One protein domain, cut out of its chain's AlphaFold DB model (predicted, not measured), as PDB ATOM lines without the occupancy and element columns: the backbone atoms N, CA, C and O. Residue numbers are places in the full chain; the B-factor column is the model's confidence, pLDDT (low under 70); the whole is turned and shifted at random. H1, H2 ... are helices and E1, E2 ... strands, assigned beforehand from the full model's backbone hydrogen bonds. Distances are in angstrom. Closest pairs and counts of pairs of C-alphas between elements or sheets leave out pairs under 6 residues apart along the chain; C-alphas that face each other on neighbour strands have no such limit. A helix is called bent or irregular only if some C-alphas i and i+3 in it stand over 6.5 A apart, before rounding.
ATOM      1  N   SER A  63     295.579 260.362 366.630       67.31
ATOM      2  CA  SER A  63     294.259 260.649 366.062       67.31
ATOM      3  C   SER A  63     293.154 260.100 366.969       67.31
ATOM      4  O   SER A  63     293.315 258.996 367.501       67.31
ATOM      5  N   PRO A  64     292.029 260.820 367.142       77.44
ATOM      6  CA  PRO A  64     290.921 260.344 367.959       77.44
ATOM      7  C   PRO A  64     290.220 259.178 367.259       77.44
ATOM      8  O   PRO A  64     289.663 259.324 366.168       77.44
ATOM      9  N   GLN A  65     290.239 258.014 367.901       78.50
ATOM     10  CA  GLN A  65     289.601 256.786 367.436       78.50
ATOM     11  C   GLN A  65     288.422 256.427 368.341       78.50
ATOM     12  O   GLN A  65     288.507 256.544 369.563       78.50
ATOM     13  N   ASN A  66     287.330 255.939 367.748       82.38
ATOM     14  CA  ASN A  66     286.240 255.331 368.509       82.38
ATOM     15  C   ASN A  66     286.670 253.927 368.956       82.38
ATOM     16  O   ASN A  66     286.937 253.067 368.114       82.38
ATOM     17  N   VAL A  67     286.710 253.701 370.267       84.69
ATOM     18  CA  VAL A  67     287.059 252.420 370.887       84.69
ATOM     19  C   VAL A  67     285.842 251.887 371.634       84.69
ATOM     20  O   VAL A  67     285.309 252.549 372.526       84.69
ATOM     21  N   TYR A  68     285.393 250.693 371.269       83.75
ATOM     22  CA  TYR A  68     284.277 250.015 371.921       83.75
ATOM     23  C   TYR A  68     284.765 249.250 373.147       83.75
ATOM     24  O   TYR A  68     285.796 248.578 373.102       83.75
ATOM     25  N   VAL A  69     284.032 249.371 374.250       86.12
ATOM     26  CA  VAL A  69     284.432 248.837 375.555       86.12
ATOM     27  C   VAL A  69     283.697 247.530 375.824       86.12
ATOM     28  O   VAL A  69     282.470 247.516 375.964       86.12
ATOM     29  N   TYR A  70     284.463 246.446 375.918       85.31
ATOM     30  CA  TYR A  70     283.995 245.086 376.165       85.31
ATOM     31  C   TYR A  70     284.441 244.617 377.544       85.31
ATOM     32  O   TYR A  70     285.610 244.741 377.907       85.31
ATOM     33  N   LEU A  71     283.515 244.037 378.305       85.00
ATOM     34  CA  LEU A  71     283.814 243.455 379.608       85.00
ATOM     35  C   LEU A  71     283.429 241.977 379.629       85.00
ATOM     36  O   LEU A  71     282.276 241.631 379.372       85.00
ATOM     37  N   GLN A  72     284.385 241.107 379.943       85.25
ATOM     38  CA  GLN A  72     284.118 239.713 380.266       85.25
ATOM     39  C   GLN A  72     283.812 239.598 381.758       85.25
ATOM     40  O   GLN A  72     284.636 239.970 382.593       85.25
ATOM     41  N   LEU A  73     282.650 239.041 382.099       79.50
ATOM     42  CA  LEU A  73     282.352 238.675 383.483       79.50
ATOM     43  C   LEU A  73     282.772 237.225 383.734       79.50
ATOM     44  O   LEU A  73     282.356 236.316 383.006       79.50
ATOM     45  N   SER A  74     283.579 237.006 384.771       75.62
ATOM     46  CA  SER A  74     284.052 235.687 385.206       75.62
ATOM     47  C   SER A  74     283.754 235.452 386.696       75.62
ATOM     48  O   SER A  74     283.159 236.300 387.362       75.62
ATOM     49  N   GLY A  75     284.076 234.262 387.215       77.31
ATOM     50  CA  GLY A  75     283.922 233.947 388.641       77.31
ATOM     51  C   GLY A  75     282.507 234.179 389.185       77.31
ATOM     52  O   GLY A  75     281.528 233.652 388.650       77.31
ATOM     53  N   ASP A  76     282.414 234.955 390.265       73.31
ATOM     54  CA  ASP A  76     281.150 235.285 390.930       73.31
ATOM     55  C   ASP A  76     280.405 236.446 390.246       73.31
ATOM     56  O   ASP A  76     279.172 236.425 390.205       73.31
ATOM     57  N   ALA A  77     281.117 237.369 389.577       74.38
ATOM     58  CA  ALA A  77     280.514 238.386 388.703       74.38
ATOM     59  C   ALA A  77     279.596 237.745 387.650       74.38
ATOM     60  O   ALA A  77     278.481 238.198 387.390       74.38
ATOM     61  N   ALA A  78     280.064 236.637 387.068       74.75
ATOM     62  CA  ALA A  78     279.373 235.899 386.021       74.75
ATOM     63  C   ALA A  78     278.106 235.162 386.485       74.75
ATOM     64  O   ALA A  78     277.333 234.747 385.619       74.75
ATOM     65  N   LYS A  79     277.924 234.953 387.798       72.75
ATOM     66  CA  LYS A  79     276.712 234.362 388.394       72.75
ATOM     67  C   LYS A  79     275.698 235.456 388.703       72.75
ATOM     68  O   LYS A  79     274.574 235.392 388.221       72.75
ATOM     69  N   ALA A  80     276.142 236.503 389.404       70.38
ATOM     70  CA  ALA A  80     275.319 237.668 389.708       70.38
ATOM     71  C   ALA A  80     274.713 238.266 388.426       70.38
ATOM     72  O   ALA A  80     273.516 238.510 388.363       70.38
ATOM     73  N   ALA A  81     275.493 238.403 387.350       70.88
ATOM     74  CA  ALA A  81     274.995 238.903 386.067       70.88
ATOM     75  C   ALA A  81     273.841 238.085 385.449       70.88
ATOM     76  O   ALA A  81     272.996 238.662 384.762       70.88
ATOM     77  N   GLU A  82     273.793 236.765 385.676       70.44
ATOM     78  CA  GLU A  82     272.691 235.905 385.219       70.44
ATOM     79  C   GLU A  82     271.443 236.097 386.092       70.44
ATOM     80  O   GLU A  82     270.343 236.241 385.560       70.44
ATOM     81  N   GLU A  83     271.613 236.163 387.415       67.75
ATOM     82  CA  GLU A  83     270.526 236.413 388.378       67.75
ATOM     83  C   GLU A  83     269.898 237.808 388.195       67.75
ATOM     84  O   GLU A  83     268.686 237.976 388.334       67.75
ATOM     85  N   LEU A  84     270.715 238.792 387.813       66.88
ATOM     86  CA  LEU A  84     270.334 240.188 387.583       66.88
ATOM     87  C   LEU A  84     269.830 240.468 386.154       66.88
ATOM     88  O   LEU A  84     269.411 241.590 385.856       66.88
ATOM     89  N   GLY A  85     269.855 239.468 385.266       67.50
ATOM     90  CA  GLY A  85     269.313 239.565 383.907       67.50
ATOM     91  C   GLY A  85     270.074 240.511 382.969       67.50
ATOM     92  O   GLY A  85     269.449 241.137 382.111       67.50
ATOM     93  N   LEU A  86     271.397 240.639 383.119       70.69
ATOM     94  CA  LEU A  86     272.226 241.450 382.217       70.69
ATOM     95  C   LEU A  86     272.330 240.808 380.820       70.69
ATOM     96  O   LEU A  86     272.464 239.589 380.683       70.69
ATOM     97  N   THR A  87     272.308 241.627 379.765       65.75
ATOM     98  CA  THR A  87     272.300 241.145 378.375       65.75
ATOM     99  C   THR A  87     273.708 241.058 377.785       65.75
ATOM    100  O   THR A  87     274.380 242.067 377.582       65.75
ATOM    101  N   HIS A  88     274.137 239.837 377.474       68.06
ATOM    102  CA  HIS A  88     275.431 239.537 376.863       68.06
ATOM    103  C   HIS A  88     275.346 239.519 375.327       68.06
ATOM    104  O   HIS A  88     274.294 239.253 374.749       68.06
ATOM    105  N   ASN A  89     276.474 239.754 374.658       60.91
ATOM    106  CA  ASN A  89     276.534 240.027 373.217       60.91
ATOM    107  C   ASN A  89     276.693 238.786 372.306       60.91
ATOM    108  O   ASN A  89     277.009 238.939 371.126       60.91
ATOM    109  N   ASN A  90     276.521 237.551 372.810       57.25
ATOM    110  CA  ASN A  90     276.470 236.363 371.937       57.25
ATOM    111  C   ASN A  90     275.930 235.069 372.574       57.25
ATOM    112  O   ASN A  90     276.340 234.663 373.664       57.25
ATOM    113  N   ASP A  91     275.110 234.349 371.816       49.81
ATOM    114  CA  ASP A  91     274.387 233.133 372.189       49.81
ATOM    115  C   ASP A  91     275.267 231.860 372.277       49.81
ATOM    116  O   ASP A  91     275.098 230.883 371.547       49.81
ATOM    117  N   GLY A  92     276.158 231.821 373.282       48.34
ATOM    118  CA  GLY A  92     276.433 230.556 373.987       48.34
ATOM    119  C   GLY A  92     277.881 230.113 374.227       48.34
ATOM    120  O   GLY A  92     278.089 228.922 374.455       48.34
ATOM    121  N   SER A  93     278.893 230.991 374.204       50.97
ATOM    122  CA  SER A  93     280.247 230.572 374.649       50.97
ATOM    123  C   SER A  93     281.131 231.622 375.328       50.97
ATOM    124  O   SER A  93     282.040 231.231 376.058       50.97
ATOM    125  N   GLN A  94     280.887 232.924 375.146       55.50
ATOM    126  CA  GLN A  94     281.694 233.970 375.784       55.50
ATOM    127  C   GLN A  94     280.795 235.064 376.373       55.50
ATOM    128  O   GLN A  94     280.027 235.699 375.655       55.50
ATOM    129  N   LYS A  95     280.898 235.274 377.691       67.75
ATOM    130  CA  LYS A  95     280.118 236.253 378.472       67.75
ATOM    131  C   LYS A  95     280.680 237.677 378.328       67.75
ATOM    132  O   LYS A  95     281.063 238.290 379.323       67.75
ATOM    133  N   TRP A  96     280.779 238.169 377.094       76.56
ATOM    134  CA  TRP A  96     281.155 239.557 376.821       76.56
ATOM    135  C   TRP A  96     279.925 240.459 376.841       76.56
ATOM    136  O   TRP A  96     278.902 240.148 376.225       76.56
ATOM    137  N   PHE A  97     280.065 241.594 377.512       77.75
ATOM    138  CA  PHE A  97     279.081 242.664 377.577       77.75
ATOM    139  C   PHE A  97     279.680 243.893 376.895       77.75
ATOM    140  O   PHE A  97     280.733 244.380 377.316       77.75
ATOM    141  N   THR A  98     279.032 244.395 375.843       79.19
ATOM    142  CA  THR A  98     279.397 245.691 375.257       79.19
ATOM    143  C   THR A  98     278.848 246.780 376.164       79.19
ATOM    144  O   THR A  98     277.630 246.944 376.278       79.19
ATOM    145  N   ILE A  99     279.740 247.513 376.826       79.25
ATOM    146  CA  ILE A  99     279.370 248.546 377.796       79.25
ATOM    147  C   ILE A  99     279.056 249.869 377.089       79.25
ATOM    148  O   ILE A  99     278.160 250.600 377.513       79.25
ATOM    149  N   GLY A 100     279.786 250.187 376.018       78.31
ATOM    150  CA  GLY A 100     279.660 251.460 375.317       78.31
ATOM    151  C   GLY A 100     280.867 251.799 374.446       78.31
ATOM    152  O   GLY A 100     281.593 250.907 374.002       78.31
ATOM    153  N   VAL A 101     281.086 253.094 374.217       83.00
ATOM    154  CA  VAL A 101     282.174 253.625 373.382       83.00
ATOM    155  C   VAL A 101     282.894 254.798 374.063       83.00
ATOM    156  O   VAL A 101     282.272 255.623 374.734       83.00
ATOM    157  N   ILE A 102     284.212 254.872 373.872       85.12
ATOM    158  CA  ILE A 102     285.076 256.003 374.244       85.12
ATOM    159  C   ILE A 102     285.763 256.566 372.994       85.12
ATOM    160  O   ILE A 102     285.952 255.847 372.011       85.12
ATOM    161  N   GLN A 103     286.181 257.833 373.035       85.50
ATOM    162  CA  GLN A 103     287.208 258.339 372.118       85.50
ATOM    163  C   GLN A 103     288.574 258.234 372.786       85.50
ATOM    164  O   GLN A 103     288.723 258.670 373.924       85.50
ATOM    165  N   LEU A 104     289.553 257.678 372.078       85.12
ATOM    166  CA  LEU A 104     290.935 257.558 372.532       85.12
ATOM    167  C   LEU A 104     291.878 258.059 371.436       85.12
ATOM    168  O   LEU A 104     291.760 257.641 370.285       85.12
ATOM    169  N   ASP A 105     292.823 258.921 371.796       82.94
ATOM    170  CA  ASP A 105     293.875 259.367 370.884       82.94
ATOM    171  C   ASP A 105     294.933 258.259 370.745       82.94
ATOM    172  O   ASP A 105     295.652 257.952 371.698       82.94
ATOM    173  N   ILE A 106     295.021 257.637 369.564       73.31
ATOM    174  CA  ILE A 106     295.960 256.540 369.271       73.31
ATOM    175  C   ILE A 106     296.966 257.014 368.210       73.31
ATOM    176  O   ILE A 106     296.579 257.599 367.196       73.31
ATOM    177  N   THR A 107     298.262 256.772 368.436       67.06
ATOM    178  CA  THR A 107     299.336 257.103 367.479       67.06
ATOM    179  C   THR A 107     299.346 256.153 366.280       67.06
ATOM    180  O   THR A 107     299.085 254.955 366.419       67.06
ATOM    181  N   GLU A 108     299.678 256.664 365.089       55.16
ATOM    182  CA  GLU A 108     299.686 255.860 363.856       55.16
ATOM    183  C   GLU A 108     300.707 254.708 363.905       55.16
ATOM    184  O   GLU A 108     300.417 253.607 363.426       55.16
ATOM    185  N   ALA A 109     301.855 254.895 364.569       46.59
ATOM    186  CA  ALA A 109     302.790 253.812 364.889       46.59
ATOM    187  C   ALA A 109     302.127 252.657 365.676       46.59
ATOM    188  O   ALA A 109     302.251 251.488 365.297       46.59
ATOM    189  N   SER A 110     301.342 252.973 366.717       51.66
ATOM    190  CA  SER A 110     300.611 251.974 367.519       51.66
ATOM    191  C   SER A 110     299.537 251.245 366.707       51.66
ATOM    192  O   SER A 110     299.322 250.050 366.899       51.66
ATOM    193  N   ALA A 111     298.883 251.953 365.781       51.31
ATOM    194  CA  ALA A 111     297.825 251.414 364.927       51.31
ATOM    195  C   ALA A 111     298.338 250.566 363.744       51.31
ATOM    196  O   ALA A 111     297.608 249.709 363.240       51.31
ATOM    197  N   SER A 112     299.566 250.804 363.270       47.62
ATOM    198  CA  SER A 112     300.083 250.210 362.027       47.62
ATOM    199  C   SER A 112     300.936 248.951 362.224       47.62
ATOM    200  O   SER A 112     300.894 248.062 361.368       47.62
ATOM    201  N   GLU A 113     301.670 248.821 363.337       48.94
ATOM    202  CA  GLU A 113     302.517 247.642 363.591       48.94
ATOM    203  C   GLU A 113     301.841 246.537 364.419       48.94
ATOM    204  O   GLU A 113     302.185 245.360 364.272       48.94
ATOM    205  N   LYS A 114     300.872 246.884 365.278       56.19
ATOM    206  CA  LYS A 114     300.248 245.956 366.234       56.19
ATOM    207  C   LYS A 114     298.725 245.928 366.079       56.19
ATOM    208  O   LYS A 114     298.037 246.892 366.371       56.19
ATOM    209  N   GLN A 115     298.185 244.767 365.699       65.56
ATOM    210  CA  GLN A 115     296.730 244.519 365.705       65.56
ATOM    211  C   GLN A 115     296.157 244.330 367.123       65.56
ATOM    212  O   GLN A 115     294.942 244.274 367.286       65.56
ATOM    213  N   SER A 116     297.027 244.207 368.131       78.31
ATOM    214  CA  SER A 116     296.707 244.051 369.550       78.31
ATOM    215  C   SER A 116     297.839 244.627 370.407       78.31
ATOM    216  O   SER A 116     299.023 244.429 370.110       78.31
ATOM    217  N   ILE A 117     297.463 245.334 371.468       82.94
ATOM    218  CA  ILE A 117     298.325 245.907 372.495       82.94
ATOM    219  C   ILE A 117     297.871 245.315 373.831       82.94
ATOM    220  O   ILE A 117     296.780 245.614 374.313       82.94
ATOM    221  N   LEU A 118     298.713 244.478 374.439       84.62
ATOM    222  CA  LEU A 118     298.466 243.965 375.786       84.62
ATOM    223  C   LEU A 118     298.682 245.085 376.808       84.62
ATOM    224  O   LEU A 118     299.694 245.787 376.773       84.62
ATOM    225  N   LEU A 119     297.732 245.239 377.725       85.06
ATOM    226  CA  LEU A 119     297.734 246.265 378.769       85.06
ATOM    227  C   LEU A 119     298.177 245.685 380.124       85.06
ATOM    228  O   LEU A 119     298.815 246.379 380.913       85.06
ATOM    229  N   ASN A 120     297.929 244.398 380.364       80.31
ATOM    230  CA  ASN A 120     298.236 243.681 381.609       80.31
ATOM    231  C   ASN A 120     299.694 243.171 381.731       80.31
ATOM    232  O   ASN A 120     300.002 242.353 382.594       80.31
ATOM    233  N   THR A 121     300.601 243.648 380.875       78.19
ATOM    234  CA  THR A 121     302.034 243.301 380.888       78.19
ATOM    235  C   THR A 121     302.821 244.105 381.937       78.19
ATOM    236  O   THR A 121     302.509 245.268 382.206       78.19
ATOM    237  N   GLU A 122     303.862 243.483 382.510       72.75
ATOM    238  CA  GLU A 122     304.857 244.116 383.400       72.75
ATOM    239  C   GLU A 122     305.793 245.092 382.658       72.75
ATOM    240  O   GLU A 122     306.529 245.858 383.285       72.75
ATOM    241  N   GLU A 123     305.788 245.071 381.321       73.94
ATOM    242  CA  GLU A 123     306.513 246.034 380.496       73.94
ATOM    243  C   GLU A 123     305.983 247.452 380.750       73.94
ATOM    244  O   GLU A 123     304.778 247.701 380.736       73.94
ATOM    245  N   ASN A 124     306.897 248.389 380.998       71.38
ATOM    246  CA  ASN A 124     306.559 249.734 381.444       71.38
ATOM    247  C   ASN A 124     307.307 250.778 380.603       71.38
ATOM    248  O   ASN A 124     308.237 251.430 381.076       71.38
ATOM    249  N   THR A 125     306.951 250.863 379.320       81.88
ATOM    250  CA  THR A 125     307.415 251.929 378.422       81.88
ATOM    251  C   THR A 125     306.613 253.207 378.660       81.88
ATOM    252  O   THR A 125     305.420 253.145 378.964       81.88
ATOM    253  N   ASP A 126     307.240 254.371 378.470       81.00
ATOM    254  CA  ASP A 126     306.575 255.674 378.637       81.00
ATOM    255  C   ASP A 126     305.316 255.797 377.751       81.00
ATOM    256  O   ASP A 126     304.301 256.350 378.173       81.00
ATOM    257  N   GLU A 127     305.347 255.202 376.553       79.06
ATOM    258  CA  GLU A 127     304.204 255.093 375.635       79.06
ATOM    259  C   GLU A 127     303.042 254.281 376.225       79.06
ATOM    260  O   GLU A 127     301.892 254.708 376.146       79.06
ATOM    261  N   LEU A 128     303.317 253.128 376.851       80.12
ATOM    262  CA  LEU A 128     302.272 252.292 377.446       80.12
ATOM    263  C   LEU A 128     301.698 252.924 378.724       80.12
ATOM    264  O   LEU A 128     300.502 252.786 378.980       80.12
ATOM    265  N   VAL A 129     302.507 253.662 379.493       83.38
ATOM    266  CA  VAL A 129     302.021 254.486 380.618       83.38
ATOM    267  C   VAL A 129     301.093 255.590 380.117       83.38
ATOM    268  O   VAL A 129     299.998 255.759 380.654       83.38
ATOM    269  N   ALA A 130     301.503 256.317 379.074       84.25
ATOM    270  CA  ALA A 130     300.696 257.374 378.473       84.25
ATOM    271  C   ALA A 130     299.380 256.828 377.893       84.25
ATOM    272  O   ALA A 130     298.326 257.421 378.117       84.25
ATOM    273  N   LEU A 131     299.419 255.668 377.225       85.19
ATOM    274  CA  LEU A 131     298.233 254.989 376.700       85.19
ATOM    275  C   LEU A 131     297.278 254.555 377.821       85.19
ATOM    276  O   LEU A 131     296.084 254.828 377.729       85.19
ATOM    277  N   LYS A 132     297.786 253.941 378.902       86.00
ATOM    278  CA  LYS A 132     296.980 253.558 380.079       86.00
ATOM    279  C   LYS A 132     296.302 254.775 380.713       86.00
ATOM    280  O   LYS A 132     295.088 254.776 380.873       86.00
ATOM    281  N   ALA A 133     297.049 255.856 380.952       85.31
ATOM    282  CA  ALA A 133     296.488 257.106 381.469       85.31
ATOM    283  C   ALA A 133     295.476 257.760 380.500       85.31
ATOM    284  O   ALA A 133     294.505 258.384 380.935       85.31
ATOM    285  N   GLY A 134     295.679 257.609 379.187       85.88
ATOM    286  CA  GLY A 134     294.733 258.014 378.148       85.88
ATOM    287  C   GLY A 134     293.429 257.214 378.200       85.88
ATOM    288  O   GLY A 134     292.352 257.810 378.160       85.88
ATOM    289  N   ILE A 135     293.515 255.891 378.360       88.56
ATOM    290  CA  ILE A 135     292.370 254.989 378.551       88.56
ATOM    291  C   ILE A 135     291.611 255.363 379.832       88.56
ATOM    292  O   ILE A 135     290.416 255.636 379.755       88.56
ATOM    293  N   ASP A 136     292.296 255.490 380.972       85.25
ATOM    294  CA  ASP A 136     291.685 255.865 382.260       85.25
ATOM    295  C   ASP A 136     290.957 257.215 382.195       85.25
ATOM    296  O   ASP A 136     289.881 257.387 382.770       85.25
ATOM    297  N   LYS A 137     291.519 258.189 381.467       85.38
ATOM    298  CA  LYS A 137     290.874 259.484 381.210       85.38
ATOM    299  C   LYS A 137     289.642 259.331 380.312       85.38
ATOM    300  O   LYS A 137     288.618 259.954 380.581       85.38
ATOM    301  N   SER A 138     289.739 258.526 379.258       84.31
ATOM    302  CA  SER A 138     288.687 258.364 378.246       84.31
ATOM    303  C   SER A 138     287.499 257.547 378.760       84.31
ATOM    304  O   SER A 138     286.357 257.854 378.429       84.31
ATOM    305  N   LEU A 139     287.734 256.582 379.655       85.25
ATOM    306  CA  LEU A 139     286.691 255.812 380.346       85.25
ATOM    307  C   LEU A 139     285.786 256.675 381.241       85.25
ATOM    308  O   LEU A 139     284.634 256.310 381.463       85.25
ATOM    309  N   LYS A 140     286.248 257.848 381.693       79.88
ATOM    310  CA  LYS A 140     285.398 258.832 382.397       79.88
ATOM    311  C   LYS A 140     284.400 259.534 381.476       79.88
ATOM    312  O   LYS A 140     283.412 260.075 381.952       79.88
ATOM    313  N   ALA A 141     284.650 259.511 380.167       76.44
ATOM    314  CA  ALA A 141     283.759 260.015 379.125       76.44
ATOM    315  C   ALA A 141     283.045 258.870 378.370       76.44
ATOM    316  O   ALA A 141     282.617 259.049 377.231       76.44
ATOM    317  N   LEU A 142     282.937 257.684 378.986       80.69
ATOM    318  CA  LEU A 142     282.280 256.510 378.410       80.69
ATOM    319  C   LEU A 142     280.796 256.766 378.130       80.69
ATOM    320  O   LEU A 142     279.977 256.863 379.046       80.69
ATOM    321  N   VAL A 143     280.442 256.770 376.845       76.56
ATOM    322  CA  VAL A 143     279.052 256.780 376.387       76.56
ATOM    323  C   VAL A 143     278.524 255.352 376.464       76.56
ATOM    324  O   VAL A 143     278.927 254.493 375.679       76.56
ATOM    325  N   ARG A 144     277.653 255.087 377.442       75.19
ATOM    326  CA  ARG A 144     277.112 253.751 377.735       75.19
ATOM    327  C   ARG A 144     275.992 253.356 376.773       75.19
ATOM    328  O   ARG A 144     275.221 254.200 376.325       75.19
ATOM    329  N   PHE A 145     275.873 252.061 376.497       73.12
ATOM    330  CA  PHE A 145     274.729 251.495 375.780       73.12
ATOM    331  C   PHE A 145     273.629 251.077 376.759       73.12
ATOM    332  O   PHE A 145     273.916 250.486 377.799       73.12
ATOM    333  N   LEU A 146     272.371 251.368 376.407       66.19
ATOM    334  CA  LEU A 146     271.191 251.174 377.265       66.19
ATOM    335  C   LEU A 146     271.079 249.742 377.809       66.19
ATOM    336  O   LEU A 146     270.841 249.551 379.000       66.19
ATOM    337  N   ASP A 147     271.326 248.753 376.946       64.38
ATOM    338  CA  ASP A 147     271.239 247.320 377.251       64.38
ATOM    339  C   ASP A 147     272.153 246.906 378.431       64.38
ATOM    340  O   ASP A 147     271.817 245.997 379.189       64.38
ATOM    341  N   ASN A 148     273.263 247.625 378.658       70.06
ATOM    342  CA  ASN A 148     274.234 247.367 379.731       70.06
ATOM    343  C   ASN A 148     274.502 248.589 380.633       70.06
ATOM    344  O   ASN A 148     275.476 248.606 381.387       70.06
ATOM    345  N   GLU A 149     273.635 249.609 380.620       69.94
ATOM    346  CA  GLU A 149     273.862 250.869 381.348       69.94
ATOM    347  C   GLU A 149     273.984 250.680 382.879       69.94
ATOM    348  O   GLU A 149     274.649 251.467 383.564       69.94
ATOM    349  N   LYS A 150     273.362 249.621 383.407       69.56
ATOM    350  CA  LYS A 150     273.381 249.254 384.830       69.56
ATOM    351  C   LYS A 150     274.715 248.660 385.288       69.56
ATOM    352  O   LYS A 150     274.991 248.680 386.482       69.56
ATOM    353  N   LEU A 151     275.536 248.128 384.379       74.25
ATOM    354  CA  LEU A 151     276.812 247.502 384.727       74.25
ATOM    355  C   LEU A 151     277.912 248.562 384.825       74.25
ATOM    356  O   LEU A 151     278.321 249.176 383.834       74.25
ATOM    357  N   ALA A 152     278.406 248.791 386.034       73.44
ATOM    358  CA  ALA A 152     279.538 249.666 386.262       73.44
ATOM    359  C   ALA A 152     280.862 248.950 385.934       73.44
ATOM    360  O   ALA A 152     280.949 247.726 385.942       73.44
ATOM    361  N   ILE A 153     281.904 249.729 385.635       75.56
ATOM    362  CA  ILE A 153     283.217 249.221 385.183       75.56
ATOM    363  C   ILE A 153     284.332 249.434 386.217       75.56
ATOM    364  O   ILE A 153     285.511 249.292 385.906       75.56
ATOM    365  N   TYR A 154     283.981 249.813 387.446       72.19
ATOM    366  CA  TYR A 154     284.955 249.966 388.525       72.19
ATOM    367  C   TYR A 154     285.485 248.591 388.936       72.19
ATOM    368  O   TYR A 154     284.746 247.608 388.937       72.19
ATOM    369  N   GLY A 155     286.790 248.515 389.200       71.94
ATOM    370  CA  GLY A 155     287.489 247.249 389.429       71.94
ATOM    371  C   GLY A 155     287.766 246.414 388.168       71.94
ATOM    372  O   GLY A 155     288.413 245.374 388.285       71.94
ATOM    373  N   ALA A 156     287.331 246.844 386.974       83.31
ATOM    374  CA  ALA A 156     287.636 246.146 385.726       83.31
ATOM    375  C   ALA A 156     289.144 246.165 385.433       83.31
ATOM    376  O   ALA A 156     289.794 247.211 385.496       83.31
ATOM    377  N   GLN A 157     289.694 245.008 385.073       85.06
ATOM    378  CA  GLN A 157     291.087 244.870 384.658       85.06
ATOM    379  C   GLN A 157     291.158 244.913 383.134       85.06
ATOM    380  O   GLN A 157     290.728 243.977 382.460       85.06
ATOM    381  N   TRP A 158     291.683 246.006 382.582       89.25
ATOM    382  CA  TRP A 158     291.863 246.161 381.138       89.25
ATOM    383  C   TRP A 158     293.038 245.311 380.659       89.25
ATOM    384  O   TRP A 158     294.178 245.499 381.087       89.25
ATOM    385  N   ASN A 159     292.747 244.359 379.776       87.25
ATOM    386  CA  ASN A 159     293.681 243.320 379.359       87.25
ATOM    387  C   ASN A 159     294.321 243.633 378.006       87.25
ATOM    388  O   ASN A 159     295.529 243.456 377.843       87.25
ATOM    389  N   GLU A 160     293.529 244.100 377.040       87.81
ATOM    390  CA  GLU A 160     293.944 244.196 375.641       87.81
ATOM    391  C   GLU A 160     293.215 245.339 374.916       87.81
ATOM    392  O   GLU A 160     291.998 245.470 375.012       87.81
ATOM    393  N   LEU A 161     293.958 246.149 374.159       87.56
ATOM    394  CA  LEU A 161     293.424 247.097 373.179       87.56
ATOM    395  C   LEU A 161     293.762 246.569 371.780       87.56
ATOM    396  O   LEU A 161     294.936 246.478 371.425       87.56
ATOM    397  N   LYS A 162     292.761 246.198 370.981       84.12
ATOM    398  CA  LYS A 162     292.970 245.510 369.695       84.12
ATOM    399  C   LYS A 162     292.040 245.981 368.588       84.12
ATOM    400  O   LYS A 162     291.017 246.610 368.833       84.12
ATOM    401  N   VAL A 163     292.395 245.625 367.360       79.19
ATOM    402  CA  VAL A 163     291.606 245.888 366.159       79.19
ATOM    403  C   VAL A 163     290.902 244.603 365.721       79.19
ATOM    404  O   VAL A 163     291.529 243.701 365.158       79.19
ATOM    405  N   CYS A 164     289.592 244.527 365.940       71.94
ATOM    406  CA  CYS A 164     288.764 243.383 365.557       71.94
ATOM    407  C   CYS A 164     287.944 243.665 364.292       71.94
ATOM    408  O   CYS A 164     287.615 244.808 363.978       71.94
ATOM    409  N   ASP A 165     287.612 242.606 363.554       63.09
ATOM    410  CA  ASP A 165     286.581 242.670 362.516       63.09
ATOM    411  C   ASP A 165     285.199 242.731 363.188       63.09
ATOM    412  O   ASP A 165     284.994 242.091 364.218       63.09
ATOM    413  N   GLY A 166     284.294 243.546 362.634       56.25
ATOM    414  CA  GLY A 166     283.131 244.102 363.338       56.25
ATOM    415  C   GLY A 166     282.346 243.146 364.251       56.25
ATOM    416  O   GLY A 166     281.855 242.110 363.804       56.25
ATOM    417  N   ALA A 167     282.176 243.553 365.512       49.88
ATOM    418  CA  ALA A 167     281.270 242.920 366.461       49.88
ATOM    419  C   ALA A 167     279.814 242.956 365.977       49.88
ATOM    420  O   ALA A 167     279.397 243.835 365.220       49.88
ATOM    421  N   THR A 168     279.026 242.001 366.463       48.66
ATOM    422  CA  THR A 168     277.662 241.687 366.008       48.66
ATOM    423  C   THR A 168     276.604 242.760 366.273       48.66
ATOM    424  O   THR A 168     275.500 242.646 365.748       48.66
ATOM    425  N   ASP A 169     276.928 243.800 367.042       51.81
ATOM    426  CA  ASP A 169     275.965 244.767 367.587       51.81
ATOM    427  C   ASP A 169     276.170 246.202 367.072       51.81
ATOM    428  O   ASP A 169     275.596 247.157 367.599       51.81
ATOM    429  N   TYR A 170     276.995 246.378 366.038       53.50
ATOM    430  CA  TYR A 170     277.223 247.682 365.421       53.50
ATOM    431  C   TYR A 170     276.085 248.092 364.468       53.50
ATOM    432  O   TYR A 170     275.526 247.240 363.772       53.50
ATOM    433  N   PRO A 171     275.759 249.399 364.364       46.66
ATOM    434  CA  PRO A 171     274.903 249.893 363.287       46.66
ATOM    435  C   PRO A 171     275.526 249.541 361.928       46.66
ATOM    436  O   PRO A 171     276.743 249.617 361.772       46.66
ATOM    437  N   GLU A 172     274.697 249.142 360.957       45.22
ATOM    438  CA  GLU A 172     275.110 248.483 359.705       45.22
ATOM    439  C   GLU A 172     276.052 249.326 358.811       45.22
ATOM    440  O   GLU A 172     275.646 249.919 357.813       45.22
ATOM    441  N   ALA A 173     277.346 249.322 359.138       42.09
ATOM    442  CA  ALA A 173     278.423 249.977 358.397       42.09
ATOM    443  C   ALA A 173     279.541 248.978 358.033       42.09
ATOM    444  O   ALA A 173     280.702 249.116 358.404       42.09
ATOM    445  N   SER A 174     279.161 247.953 357.265       39.81
ATOM    446  CA  SER A 174     280.029 247.217 356.327       39.81
ATOM    447  C   SER A 174     281.438 246.806 356.800       39.81
ATOM    448  O   SER A 174     282.430 247.335 356.301       39.81
ATOM    449  N   GLY A 175     281.544 245.785 357.661       49.38
ATOM    450  CA  GLY A 175     282.775 244.983 357.809       49.38
ATOM    451  C   GLY A 175     284.054 245.765 358.134       49.38
ATOM    452  O   GLY A 175     285.151 245.312 357.807       49.38
ATOM    453  N   SER A 176     283.922 246.952 358.725       55.38
ATOM    454  CA  SER A 176     285.041 247.810 359.082       55.38
ATOM    455  C   SER A 176     285.704 247.310 360.356       55.38
ATOM    456  O   SER A 176     285.032 247.013 361.345       55.38
ATOM    457  N   LYS A 177     287.034 247.272 360.336       65.56
ATOM    458  CA  LYS A 177     287.847 247.045 361.526       65.56
ATOM    459  C   LYS A 177     287.554 248.113 362.583       65.56
ATOM    460  O   LYS A 177     287.585 249.298 362.263       65.56
ATOM    461  N   ALA A 178     287.284 247.687 363.812       74.69
ATOM    462  CA  ALA A 178     286.963 248.550 364.944       74.69
ATOM    463  C   ALA A 178     287.963 248.331 366.085       74.69
ATOM    464  O   ALA A 178     288.459 247.217 366.275       74.69
ATOM    465  N   TRP A 179     288.238 249.382 366.858       81.94
ATOM    466  CA  TRP A 179     289.016 249.255 368.086       81.94
ATOM    467  C   TRP A 179     288.144 248.706 369.212       81.94
ATOM    468  O   TRP A 179     287.046 249.201 369.460       81.94
ATOM    469  N   HIS A 180     288.655 247.686 369.886       84.81
ATOM    470  CA  HIS A 180     288.063 247.031 371.040       84.81
ATOM    471  C   HIS A 180     289.006 247.205 372.232       84.81
ATOM    472  O   HIS A 180     290.197 246.901 372.123       84.81
ATOM    473  N   LEU A 181     288.473 247.685 373.352       88.62
ATOM    474  CA  LEU A 181     289.114 247.647 374.658       88.62
ATOM    475  C   LEU A 181     288.469 246.515 375.460       88.62
ATOM    476  O   LEU A 181     287.332 246.646 375.914       88.62
ATOM    477  N   ASP A 182     289.207 245.423 375.624       87.94
ATOM    478  CA  ASP A 182     288.757 244.222 376.320       87.94
ATOM    479  C   ASP A 182     289.257 244.244 377.769       87.94
ATOM    480  O   ASP A 182     290.464 244.298 378.038       87.94
ATOM    481  N   GLY A 183     288.323 244.167 378.714       88.56
ATOM    482  CA  GLY A 183     288.597 243.999 380.137       88.56
ATOM    483  C   GLY A 183     287.936 242.759 380.730       88.56
ATOM    484  O   GLY A 183     287.020 242.181 380.146       88.56
ATOM    485  N   GLU A 184     288.376 242.372 381.922       86.44
ATOM    486  CA  GLU A 184     287.755 241.322 382.733       86.44
ATOM    487  C   GLU A 184     287.298 241.876 384.091       86.44
ATOM    488  O   GLU A 184     287.964 242.723 384.693       86.44
ATOM    489  N   LEU A 185     286.172 241.361 384.589       83.50
ATOM    490  CA  LEU A 185     285.712 241.556 385.958       83.50
ATOM    491  C   LEU A 185     285.371 240.196 386.584       83.50
ATOM    492  O   LEU A 185     284.444 239.509 386.153       83.50
ATOM    493  N   SER A 186     286.142 239.816 387.600       76.88
ATOM    494  CA  SER A 186     286.059 238.518 388.290       76.88
ATOM    495  C   SER A 186     285.524 238.609 389.727       76.88
ATOM    496  O   SER A 186     285.232 237.585 390.347       76.88
ATOM    497  N   VAL A 187     285.394 239.832 390.252       74.00
ATOM    498  CA  VAL A 187     284.952 240.156 391.619       74.00
ATOM    499  C   VAL A 187     283.428 240.055 391.732       74.00
ATOM    500  O   VAL A 187     282.722 240.327 390.765       74.00
ATOM    501  N   GLN A 188     282.907 239.694 392.906       78.62
ATOM    502  CA  GLN A 188     281.467 239.706 393.176       78.62
ATOM    503  C   GLN A 188     280.842 241.059 392.797       78.62
ATOM    504  O   GLN A 188     281.371 242.113 393.144       78.62
TER     505      GLN A 188
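AT A GLANCE: This is residues 63 to 188 of the 540 residues of an uncharacterized protein of Adlercreutzia equolifaciens (UniProt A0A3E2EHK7). A strongly twisted sheet of five strands forms a slab, with the long helix H3 laid across one face over E1; the short helices H1 and H2 sit near opposite ends of E1 and only graze the sheet. E2, at one edge, bends sharply, and the long link after H3 pairs briefly with it. The printed part has 126 residues, with three named helices and five named strands in the order E1 H1 E2 H2 E3 H3 E4 E5, mixed in class. The mixed sheet runs E2 E1 E5 E4 E3, with E1 and E5 parallel and the other neighbours antiparallel. The whole is compact, with a radius of gyration of the C-alphas of 14.6 A and spans of 43 by 36 by 26 A.

IN THESE COORDINATES: Find C-alpha 63 at (294.259, 260.649, 366.062); from there E1 runs 30.5 A to residue 73. H1 follows at residues 77 to 83, then E2 at residues 96 to 106, 23.8 A long, which bends by 74 degrees at residue 99. H2, residues 108 to 113, is neither bent nor irregular, but only just: C-alphas 110 and 113 are 6.2 A apart. E3 is residues 116 to 118. Look for C-alpha 126 at (306.575, 255.674, 378.637), where H3 begins its 20.0 A to residue 139. E4, residues 157 to 164, is 19.3 A long, and E5, residues 178 to 185, is 22.2 A long, ending at C-alpha 185, (285.712, 241.556, 385.958).

HOW THE PARTS SIT: Start with E1 and E5, parallel, where N 70 and O 181 are 2.9 A apart, within hydrogen-bond range. On E1's other side E2 is antiparallel, with N 67 and O 102 at 2.9 A. E4 and E5 form a hairpin, with N 180 and O 162 at 2.8 A. Edge strand E3 is antiparallel to E4, with N 117 and O 161 at 2.8 A. Residues 143 to 144 pair antiparallel with residues 100 to 101 of E2. H3 is on the sheet at a height of 7.9 A, making two layers, a helix over one face of a sheet; it runs across the strands, at 74 degrees to E1 on the local plane. Its closest C-alphas to E2 are those of Ser 138 and Ile 102, 5.9 A apart. H1 grazes the sheet with residues 77 to 81, H2 with 108 to 111. Every O i to N i+4 pair is within hydrogen-bond range in H2 and H3, and 2 of 3 in H1.

THE WHOLE: The two farthest C-alphas, of Glu 83 and Ala 109, are 43.5 A apart. The printed part has no cut. The links H1 to E2, H3 to E4 and E4 to E5 are long. Mean pLDDT of the printed part is 73.0; look for values under 70 in residues 87 to 95, 107 to 115 and 165 to 177, among others.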